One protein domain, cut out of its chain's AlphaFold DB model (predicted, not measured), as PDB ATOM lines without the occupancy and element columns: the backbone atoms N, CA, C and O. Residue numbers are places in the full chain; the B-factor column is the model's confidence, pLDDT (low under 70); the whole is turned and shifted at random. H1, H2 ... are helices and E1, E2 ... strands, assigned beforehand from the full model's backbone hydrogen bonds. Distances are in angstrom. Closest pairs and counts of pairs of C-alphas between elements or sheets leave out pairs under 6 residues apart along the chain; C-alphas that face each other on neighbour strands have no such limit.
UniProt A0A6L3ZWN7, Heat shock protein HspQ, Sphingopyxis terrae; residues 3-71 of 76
ATOM      1  N   GLU A   3      28.146  14.525 -33.996       63.53
ATOM      2  CA  GLU A   3      27.065  14.447 -34.984       63.53
ATOM      3  C   GLU A   3      27.462  15.047 -36.342       63.53
ATOM      4  O   GLU A   3      27.127  14.488 -37.381       63.53
ATOM      5  N   GLU A   4      28.254  16.125 -36.353       71.38
ATOM      6  CA  GLU A   4      28.718  16.767 -37.595       71.38
ATOM      7  C   GLU A   4      29.661  15.872 -38.404       71.38
ATOM      8  O   GLU A   4      29.503  15.750 -39.614       71.38
ATOM      9  N   TRP A   5      30.590  15.174 -37.741       72.56
ATOM     10  CA  TRP A   5      31.467  14.204 -38.404       72.56
ATOM     11  C   TRP A   5      30.665  13.048 -39.017       72.56
ATOM     12  O   TRP A   5      30.914  12.655 -40.150       72.56
ATOM     13  N   TYR A   6      29.635  12.566 -38.316       68.69
ATOM     14  CA  TYR A   6      28.761  11.502 -38.809       68.69
ATOM     15  C   TYR A   6      27.927  11.940 -40.026       68.69
ATOM     16  O   TYR A   6      27.756  11.178 -40.979       68.69
ATOM     17  N   GLN A   7      27.427  13.179 -40.015       74.69
ATOM     18  CA  GLN A   7      26.698  13.761 -41.146       74.69
ATOM     19  C   GLN A   7      27.614  14.066 -42.342       74.69
ATOM     20  O   GLN A   7      27.155  13.983 -43.479       74.69
ATOM     21  N   ALA A   8      28.898  14.355 -42.102       80.12
ATOM     22  CA  ALA A   8      29.901  14.578 -43.145       80.12
ATOM     23  C   ALA A   8      30.326  13.291 -43.877       80.12
ATOM     24  O   ALA A   8      30.849  13.368 -44.989       80.12
ATOM     25  N   ILE A   9      30.090  12.110 -43.291       75.06
ATOM     26  CA  ILE A   9      30.337  10.831 -43.966       75.06
ATOM     27  C   ILE A   9      29.228  10.590 -45.009       75.06
ATOM     28  O   ILE A   9      28.041  10.653 -44.651       75.06
ATOM     29  N   PRO A  10      29.581  10.278 -46.274       81.19
ATOM     30  CA  PRO A  10      28.618   9.922 -47.311       81.19
ATOM     31  C   PRO A  10      27.711   8.776 -46.857       81.19
ATOM     32  O   PRO A  10      28.201   7.782 -46.327       81.19
ATOM     33  N   GLU A  11      26.401   8.879 -47.112       76.62
ATOM     34  CA  GLU A  11      25.411   7.880 -46.665       76.62
ATOM     35  C   GLU A  11      25.778   6.440 -47.044       76.62
ATOM     36  O   GLU A  11      25.562   5.531 -46.250       76.62
ATOM     37  N   ALA A  12      26.397   6.236 -48.211       75.06
ATOM     38  CA  ALA A  12      26.775   4.915 -48.712       75.06
ATOM     39  C   ALA A  12      27.853   4.194 -47.878       75.06
ATOM     40  O   ALA A  12      27.928   2.970 -47.921       75.06
ATOM     41  N   ILE A  13      28.687   4.933 -47.141       72.62
ATOM     42  CA  ILE A  13      29.774   4.379 -46.310       72.62
ATOM     43  C   ILE A  13      29.606   4.733 -44.831       72.62
ATOM     44  O   ILE A  13      30.516   4.555 -44.021       72.62
ATOM     45  N   ARG A  14      28.445   5.282 -44.477       79.44
ATOM     46  CA  ARG A  14      28.154   5.731 -43.128       79.44
ATOM     47  C   ARG A  14      27.991   4.510 -42.216       79.44
ATOM     48  O   ARG A  14      27.113   3.683 -42.470       79.44
ATOM     49  N   PRO A  15      28.802   4.384 -41.152       72.00
ATOM     50  CA  PRO A  15      28.667   3.277 -40.214       72.00
ATOM     51  C   PRO A  15      27.292   3.335 -39.534       72.00
ATOM     52  O   PRO A  15      26.842   4.414 -39.168       72.00
ATOM     53  N   ALA A  16      26.619   2.200 -39.339       78.44
ATOM     54  CA  ALA A  16      25.321   2.172 -38.659       78.44
ATOM     55  C   ALA A  16      25.419   2.719 -37.216       78.44
ATOM     56  O   ALA A  16      26.352   2.378 -36.490       78.44
ATOM     57  N   LYS A  17      24.452   3.541 -36.773       72.75
ATOM     58  CA  LYS A  17      24.484   4.157 -35.425       72.75
ATOM     59  C   LYS A  17      24.422   3.136 -34.281       72.75
ATOM     60  O   LYS A  17      24.999   3.385 -33.232       72.75
ATOM     61  N   GLU A  18      23.724   2.018 -34.477       79.44
ATOM     62  CA  GLU A  18      23.460   1.015 -33.429       79.44
ATOM     63  C   GLU A  18      24.456  -0.154 -33.422       79.44
ATOM     64  O   GLU A  18      24.280  -1.120 -32.683       79.44
ATOM     65  N   GLN A  19      25.504  -0.098 -34.248       79.25
ATOM     66  CA  GLN A  19      26.489  -1.174 -34.300       79.25
ATOM     67  C   GLN A  19      27.593  -1.002 -33.251       79.25
ATOM     68  O   GLN A  19      27.924   0.130 -32.878       79.25
ATOM     69  N   PRO A  20      28.219  -2.104 -32.810       83.75
ATOM     70  CA  PRO A  20      29.346  -2.021 -31.901       83.75
ATOM     71  C   PRO A  20      30.584  -1.436 -32.590       83.75
ATOM     72  O   PRO A  20      30.885  -1.703 -33.760       83.75
ATOM     73  N   TYR A  21      31.319  -0.651 -31.807       82.12
ATOM     74  CA  TYR A  21      32.664  -0.194 -32.122       82.12
ATOM     75  C   TYR A  21      33.660  -1.006 -31.309       82.12
ATOM     76  O   TYR A  21      33.445  -1.269 -30.124       82.12
ATOM     77  N   TYR A  22      34.763  -1.368 -31.947       86.56
ATOM     78  CA  TYR A  22      35.822  -2.157 -31.345       86.56
ATOM     79  C   TYR A  22      37.079  -1.312 -31.208       86.56
ATOM     80  O   TYR A  22      37.416  -0.523 -32.094       86.56
ATOM     81  N   HIS A  23      37.758  -1.492 -30.078       86.62
ATOM     82  CA  HIS A  23      39.122  -1.018 -29.902       86.62
ATOM     83  C   HIS A  23      40.039  -2.133 -30.379       86.62
ATOM     84  O   HIS A  23      39.993  -3.239 -29.836       86.62
ATOM     85  N   LEU A  24      40.835  -1.850 -31.400       88.81
ATOM     86  CA  LEU A  24      41.839  -2.771 -31.901       88.81
ATOM     87  C   LEU A  24      43.203  -2.381 -31.358       88.81
ATOM     88  O   LEU A  24      43.569  -1.208 -31.385       88.81
ATOM     89  N   LEU A  25      43.942  -3.386 -30.908       88.50
ATOM     90  CA  LEU A  25      45.382  -3.309 -30.720       88.50
ATOM     91  C   LEU A  25      45.987  -3.817 -32.024       88.50
ATOM     92  O   LEU A  25      45.793  -4.984 -32.357       88.50
ATOM     93  N   ALA A  26      46.627  -2.939 -32.782       88.81
ATOM     94  CA  ALA A  26      47.191  -3.256 -34.085       88.81
ATOM     95  C   ALA A  26      48.703  -3.046 -34.065       88.81
ATOM     96  O   ALA A  26      49.202  -2.136 -33.401       88.81
ATOM     97  N   GLU A  27      49.425  -3.863 -34.819       87.44
ATOM     98  CA  GLU A  27      50.824  -3.618 -35.148       87.44
ATOM     99  C   GLU A  27      50.925  -3.037 -36.564       87.44
ATOM    100  O   GLU A  27      50.166  -3.394 -37.465       87.44
ATOM    101  N   GLY A  28      51.802  -2.057 -36.743       84.06
ATOM    102  CA  GLY A  28      52.254  -1.573 -38.045       84.06
ATOM    103  C   GLY A  28      53.718  -1.949 -38.265       84.06
ATOM    104  O   GLY A  28      54.327  -2.573 -37.404       84.06
ATOM    105  N   GLU A  29      54.308  -1.522 -39.387       83.44
ATOM    106  CA  GLU A  29      55.682  -1.915 -39.766       83.44
ATOM    107  C   GLU A  29      56.748  -1.586 -38.706       83.44
ATOM    108  O   GLU A  29      57.655  -2.383 -38.487       83.44
ATOM    109  N   ASP A  30      56.622  -0.445 -38.021       82.75
ATOM    110  CA  ASP A  30      57.614   0.027 -37.042       82.75
ATOM    111  C   ASP A  30      57.045   0.233 -35.628       82.75
ATOM    112  O   ASP A  30      57.783   0.577 -34.702       82.75
ATOM    113  N   SER A  31      55.726   0.112 -35.436       84.56
ATOM    114  CA  SER A  31      55.115   0.449 -34.144       84.56
ATOM    115  C   SER A  31      53.728  -0.140 -33.938       84.56
ATOM    116  O   SER A  31      52.965  -0.326 -34.883       84.56
ATOM    117  N   ALA A  32      53.381  -0.346 -32.671       89.56
ATOM    118  CA  ALA A  32      52.059  -0.767 -32.240       89.56
ATOM    119  C   ALA A  32      51.160   0.448 -31.942       89.56
ATOM    120  O   ALA A  32      51.612   1.445 -31.368       89.56
ATOM    121  N   TYR A  33      49.885   0.379 -32.323       86.25
ATOM    122  CA  TYR A  33      48.919   1.465 -32.159       86.25
ATOM    123  C   TYR A  33      47.509   0.958 -31.835       86.25
ATOM    124  O   TYR A  33      47.155  -0.198 -32.056       86.25
ATOM    125  N   ILE A  34      46.678   1.866 -31.318       87.62
ATOM    126  CA  ILE A  34      45.278   1.586 -30.993       87.62
ATOM    127  C   ILE A  34      44.389   2.236 -32.042       87.62
ATOM    128  O   ILE A  34      44.484   3.442 -32.281       87.62
ATOM    129  N   ALA A  35      43.486   1.453 -32.622       85.94
ATOM    130  CA  ALA A  35      42.510   1.925 -33.593       85.94
ATOM    131  C   ALA A  35      41.074   1.743 -33.091       85.94
ATOM    132  O   ALA A  35      40.773   0.865 -32.282       85.94
ATOM    133  N   TYR A  36      40.178   2.580 -33.607       83.75
ATOM    134  CA  TYR A  36      38.747   2.525 -33.336       83.75
ATOM    135  C   TYR A  36      38.036   2.243 -34.643       83.75
ATOM    136  O   TYR A  36      38.102   3.046 -35.573       83.75
ATOM    137  N   VAL A  37      37.359   1.105 -34.719       84.69
ATOM    138  CA  VAL A  37      36.745   0.656 -35.964       84.69
ATOM    139  C   VAL A  37      35.350   0.111 -35.710       84.69
ATOM    140  O   VAL A  37      35.051  -0.455 -34.656       84.69
ATOM    141  N   SER A  38      34.467   0.318 -36.676       86.25
ATOM    142  CA  SER A  38      33.145  -0.289 -36.665       86.25
ATOM    143  C   SER A  38      33.213  -1.760 -37.062       86.25
ATOM    144  O   SER A  38      34.026  -2.144 -37.900       86.25
ATOM    145  N   GLN A  39      32.292  -2.571 -36.536       85.31
ATOM    146  CA  GLN A  39      32.214  -3.997 -36.874       85.31
ATOM    147  C   GLN A  39      32.190  -4.275 -38.384       85.31
ATOM    148  O   GLN A  39      32.789  -5.236 -38.845       85.31
ATOM    149  N   GLN A  40      31.501  -3.433 -39.160       83.69
ATOM    150  CA  GLN A  40      31.389  -3.567 -40.617       83.69
ATOM    151  C   GLN A  40      32.729  -3.517 -41.361       83.69
ATOM    152  O   GLN A  40      32.810  -4.016 -42.476       83.69
ATOM    153  N   ASN A  41      33.757  -2.913 -40.762       83.81
ATOM    154  CA  ASN A  41      35.097  -2.815 -41.335       83.81
ATOM    155  C   ASN A  41      36.052  -3.889 -40.782       83.81
ATOM    156  O   ASN A  41      37.254  -3.808 -41.016       83.81
ATOM    157  N   LEU A  42      35.541  -4.872 -40.033       85.88
ATOM    158  CA  LEU A  42      36.328  -5.986 -39.513       85.88
ATOM    159  C   LEU A  42      36.158  -7.223 -40.392       85.88
ATOM    160  O   LEU A  42      35.040  -7.633 -40.706       85.88
ATOM    161  N   VAL A  43      37.281  -7.853 -40.712       86.50
ATOM    162  CA  VAL A  43      37.338  -9.204 -41.271       86.50
ATOM    163  C   VAL A  43      38.021 -10.085 -40.235       86.50
ATOM    164  O   VAL A  43      38.985  -9.662 -39.601       86.50
ATOM    165  N   ALA A  44      37.478 -11.280 -40.010       82.12
ATOM    166  CA  ALA A  44      38.108 -12.234 -39.113       82.12
ATOM    167  C   ALA A  44      39.381 -12.769 -39.771       82.12
ATOM    168  O   ALA A  44      39.300 -13.365 -40.844       82.12
ATOM    169  N   ASP A  45      40.511 -12.577 -39.100       80.12
ATOM    170  CA  ASP A  45      41.762 -13.253 -39.413       80.12
ATOM    171  C   ASP A  45      42.110 -14.213 -38.268       80.12
ATOM    172  O   ASP A  45      41.881 -13.905 -37.094       80.12
ATOM    173  N   GLY A  46      42.562 -15.417 -38.613       73.06
ATOM    174  CA  GLY A  46      42.976 -16.436 -37.646       73.06
ATOM    175  C   GLY A  46      44.275 -17.138 -38.028       73.06
ATOM    176  O   GLY A  46      44.625 -18.125 -37.379       73.06
ATOM    177  N   ASP A  47      44.941 -16.663 -39.079       73.38
ATOM    178  CA  ASP A  47      46.189 -17.222 -39.601       73.38
ATOM    179  C   ASP A  47      47.392 -16.362 -39.188       73.38
ATOM    180  O   ASP A  47      48.496 -16.890 -39.024       73.38
ATOM    181  N   GLU A  48      47.194 -15.061 -38.955       69.31
ATOM    182  CA  GLU A  48      48.213 -14.201 -38.371       69.31
ATOM    183  C   GLU A  48      48.394 -14.539 -36.883       69.31
ATOM    184  O   GLU A  48      47.444 -14.765 -36.129       69.31
ATOM    185  N   GLY A  49      49.656 -14.683 -36.478       76.75
ATOM    186  CA  GLY A  49      50.044 -15.085 -35.131       76.75
ATOM    187  C   GLY A  49      49.707 -14.033 -34.061       76.75
ATOM    188  O   GLY A  49      48.850 -13.172 -34.242       76.75
ATOM    189  N   PRO A  50      50.356 -14.089 -32.888       82.56
ATOM    190  CA  PRO A  50      50.127 -13.080 -31.865       82.56
ATOM    191  C   PRO A  50      50.626 -11.697 -32.324       82.56
ATOM    192  O   PRO A  50      51.766 -11.575 -32.753       82.56
ATOM    193  N   VAL A  51      49.793 -10.671 -32.142       85.56
ATOM    194  CA  VAL A  51      50.116  -9.249 -32.335       85.56
ATOM    195  C   VAL A  51      51.152  -8.786 -31.311       85.56
ATOM    196  O   VAL A  51      50.957  -8.986 -30.102       85.56
ATOM    197  N   ASP A  52      52.196  -8.095 -31.774       85.12
ATOM    198  CA  ASP A  52      53.180  -7.433 -30.920       85.12
ATOM    199  C   ASP A  52      52.662  -6.049 -30.493       85.12
ATOM    200  O   ASP A  52      52.800  -5.035 -31.176       85.12
ATOM    201  N   HIS A  53      51.974  -5.999 -29.349       86.44
ATOM    202  CA  HIS A  53      51.491  -4.739 -28.784       86.44
ATOM    203  C   HIS A  53      51.627  -4.747 -27.254       86.44
ATOM    204  O   HIS A  53      51.090  -5.638 -26.597       86.44
ATOM    205  N   PRO A  54      52.235  -3.725 -26.620       85.75
ATOM    206  CA  PRO A  54      52.561  -3.748 -25.186       85.75
ATOM    207  C   PRO A  54      51.328  -3.873 -24.279       85.75
ATOM    208  O   PRO A  54      51.375  -4.453 -23.198       85.75
ATOM    209  N   GLN A  55      50.179  -3.352 -24.717       85.12
ATOM    210  CA  GLN A  55      48.919  -3.527 -23.984       85.12
ATOM    211  C   GLN A  55      48.346  -4.949 -24.050       85.12
ATOM    212  O   GLN A  55      47.504  -5.282 -23.214       85.12
ATOM    213  N   VAL A  56      48.783  -5.788 -24.997       86.56
ATOM    214  CA  VAL A  56      48.349  -7.187 -25.069       86.56
ATOM    215  C   VAL A  56      48.814  -7.933 -23.821       86.56
ATOM    216  O   VAL A  56      48.000  -8.585 -23.179       86.56
ATOM    217  N   GLU A  57      50.068  -7.755 -23.399       84.75
ATOM    218  CA  GLU A  57      50.612  -8.386 -22.183       84.75
ATOM    219  C   GLU A  57      49.936  -7.896 -20.886       84.75
ATOM    220  O   GLU A  57      49.877  -8.599 -19.870       84.75
ATOM    221  N   VAL A  58      49.402  -6.673 -20.910       85.56
ATOM    222  CA  VAL A  58      48.676  -6.088 -19.775       85.56
ATOM    223  C   VAL A  58      47.252  -6.643 -19.694       85.56
ATOM    224  O   VAL A  58      46.778  -6.966 -18.604       85.56
ATOM    225  N   MET A  59      46.564  -6.752 -20.833       84.62
ATOM    226  CA  MET A  59      45.141  -7.100 -20.892       84.62
ATOM    227  C   MET A  59      44.866  -8.592 -21.065       84.62
ATOM    228  O   MET A  59      43.785  -9.052 -20.687       84.62
ATOM    229  N   PHE A  60      45.818  -9.361 -21.595       88.56
ATOM    230  CA  PHE A  60      45.651 -10.780 -21.895       88.56
ATOM    231  C   PHE A  60      46.742 -11.637 -21.240       88.56
ATOM    232  O   PHE A  60      47.875 -11.211 -21.058       88.56
ATOM    233  N   ASP A  61      46.384 -12.866 -20.866       85.31
ATOM    234  CA  ASP A  61      47.289 -13.863 -20.270       85.31
ATOM    235  C   ASP A  61      48.034 -14.682 -21.349       85.31
ATOM    236  O   ASP A  61      48.655 -15.703 -21.065       85.31
ATOM    237  N   GLY A  62      47.941 -14.247 -22.610       82.50
ATOM    238  CA  GLY A  62      48.511 -14.904 -23.786       82.50
ATOM    239  C   GLY A  62      47.464 -15.443 -24.764       82.50
ATOM    240  O   GLY A  62      46.249 -15.337 -24.547       82.50
ATOM    241  N   LEU A  63      47.965 -16.011 -25.864       82.81
ATOM    242  CA  LEU A  63      47.174 -16.632 -26.926       82.81
ATOM    243  C   LEU A  63      46.975 -18.126 -26.623       82.81
ATOM    244  O   LEU A  63      47.943 -18.863 -26.453       82.81
ATOM    245  N   ASP A  64      45.723 -18.575 -26.562       81.31
ATOM    246  CA  ASP A  64      45.333 -19.969 -26.333       81.31
ATOM    247  C   ASP A  64      44.404 -20.414 -27.467       81.31
ATOM    248  O   ASP A  64      43.363 -19.798 -27.701       81.31
ATOM    249  N   HIS A  65      44.803 -21.437 -28.228       79.12
ATOM    250  CA  HIS A  65      44.043 -21.944 -29.382       79.12
ATOM    251  C   HIS A  65      43.585 -20.850 -30.379       79.12
ATOM    252  O   HIS A  65      42.453 -20.870 -30.861       79.12
ATOM    253  N   GLY A  66      44.457 -19.877 -30.671       77.56
ATOM    254  CA  GLY A  66      44.156 -18.775 -31.597       77.56
ATOM    255  C   GLY A  66      43.237 -17.693 -31.019       77.56
ATOM    256  O   GLY A  66      42.698 -16.880 -31.761       77.56
ATOM    257  N   ARG A  67      43.018 -17.670 -29.698       81.00
ATOM    258  CA  ARG A  67      42.233 -16.631 -29.020       81.00
ATOM    259  C   ARG A  67      42.979 -16.079 -27.819       81.00
ATOM    260  O   ARG A  67      43.530 -16.825 -27.013       81.00
ATOM    261  N   TYR A  68      42.962 -14.761 -27.662       85.38
ATOM    262  CA  TYR A  68      43.531 -14.135 -26.478       85.38
ATOM    263  C   TYR A  68      42.646 -14.365 -25.257       85.38
ATOM    264  O   TYR A  68      41.442 -14.090 -25.277       85.38
ATOM    265  N   ARG A  69      43.245 -14.838 -24.161       84.31
ATOM    266  CA  ARG A  69      42.540 -14.976 -22.885       84.31
ATOM    267  C   ARG A  69      42.640 -13.676 -22.108       84.31
ATOM    268  O   ARG A  69      43.721 -13.304 -21.670       84.31
ATOM    269  N   VAL A  70      41.512 -12.987 -21.945       83.88
ATOM    270  CA  VAL A  70      41.435 -11.753 -21.148       83.88
ATOM    271  C   VAL A  70      41.877 -12.063 -19.722       83.88
ATOM    272  O   VAL A  70      41.352 -12.988 -19.095       83.88
ATOM    273  N   ARG A  71      42.829 -11.288 -19.197       82.44
ATOM    274  CA  ARG A  71      43.176 -11.372 -17.777       82.44
ATOM    275  C   ARG A  71      41.946 -10.957 -17.002       82.44
ATOM    276  O   ARG A  71      41.333  -9.933 -17.301       82.44
TER     277      ARG A  71
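AT A GLANCE: This is residues 3 to 71 of the 76 residues of the protein "Heat shock protein HspQ" of Sphingopyxis terrae (UniProt A0A6L3ZWN7). A hairpin of two strands, E1 and E2, forms the middle of a loosely built, elongated domain, with the short helix H1 far off towards one end and a small group of the short helix H2 and a second hairpin, E3 and E4, towards the other. Residues 7 to 12 stick out on the H1 side, and the unnamed stretch of residues 39 to 53 leads from E2 to H2. The printed part has 69 residues, with two named helices and four named strands in the order H1, E1, E2, H2, E3, E4; each of the two sheets, E1 - E2 and E3 - E4, is antiparallel, and the class is mixed, helices and strands. The whole is loose, with a radius of gyration of the C-alphas of 15.0 A and spans of 40 by 25 by 22 A.

HOW THE PARTS SIT: E1, residues 21 to 27, and E2, residues 32 to 38, are an antiparallel hairpin, with 153 degrees between their directions. N 24 and O 35 are within hydrogen-bond range at 2.9 A, as are N 33 and O 26 at 2.8 A. The closest C-alphas of E1 and H2, residues 54 to 59, are those of Leu 25 and Val 56, 7.5 A apart. The closest C-alphas of H2 and E4, residues 67 to 70, are those of Met 59 and Val 70, 6.0 A apart. E4 forms an antiparallel hairpin with E3, residues 60 to 64, at 154 degrees; N 61 and O 69 are 2.8 A apart and N 67 and O 64 are 2.9 A apart, both within hydrogen-bond range. E1 and E2 are apart from E3 and E4. H1, residues 3 to 8, is apart from E2, H2, E3 and E4. Every O i to N i+4 pair is within hydrogen-bond range in H1, and 1 of 2 in H2.

IN THESE COORDINATES: E1 measures 18.7 A from first to last C-alpha and begins at C-alpha 21 (32.664, -0.194, -32.122). E2 measures 19.4 A over residues 32 to 38. H2, residues 54 to 59, measures 9.2 A, E3, residues 60 to 64, 10.2 A, and E4 9.3 A, ending at C-alpha 70 (41.435, -11.753, -21.148). H1 measures 8.6 A and begins at C-alpha 3 (27.065, 14.447, -34.984).

THE WHOLE: The two C-alphas farthest apart are those of Glu 4 and His 65, 42.4 A. The printed part has no cut. The links from H1 to E1, 12 residues, and from E2 to H2, 15 residues, are long; those from E1 to E2, H2 to E3 and E3 to E4 are tight. The mean pLDDT of the printed part is 81.6, and residues 3, 6 and 48 are under 70.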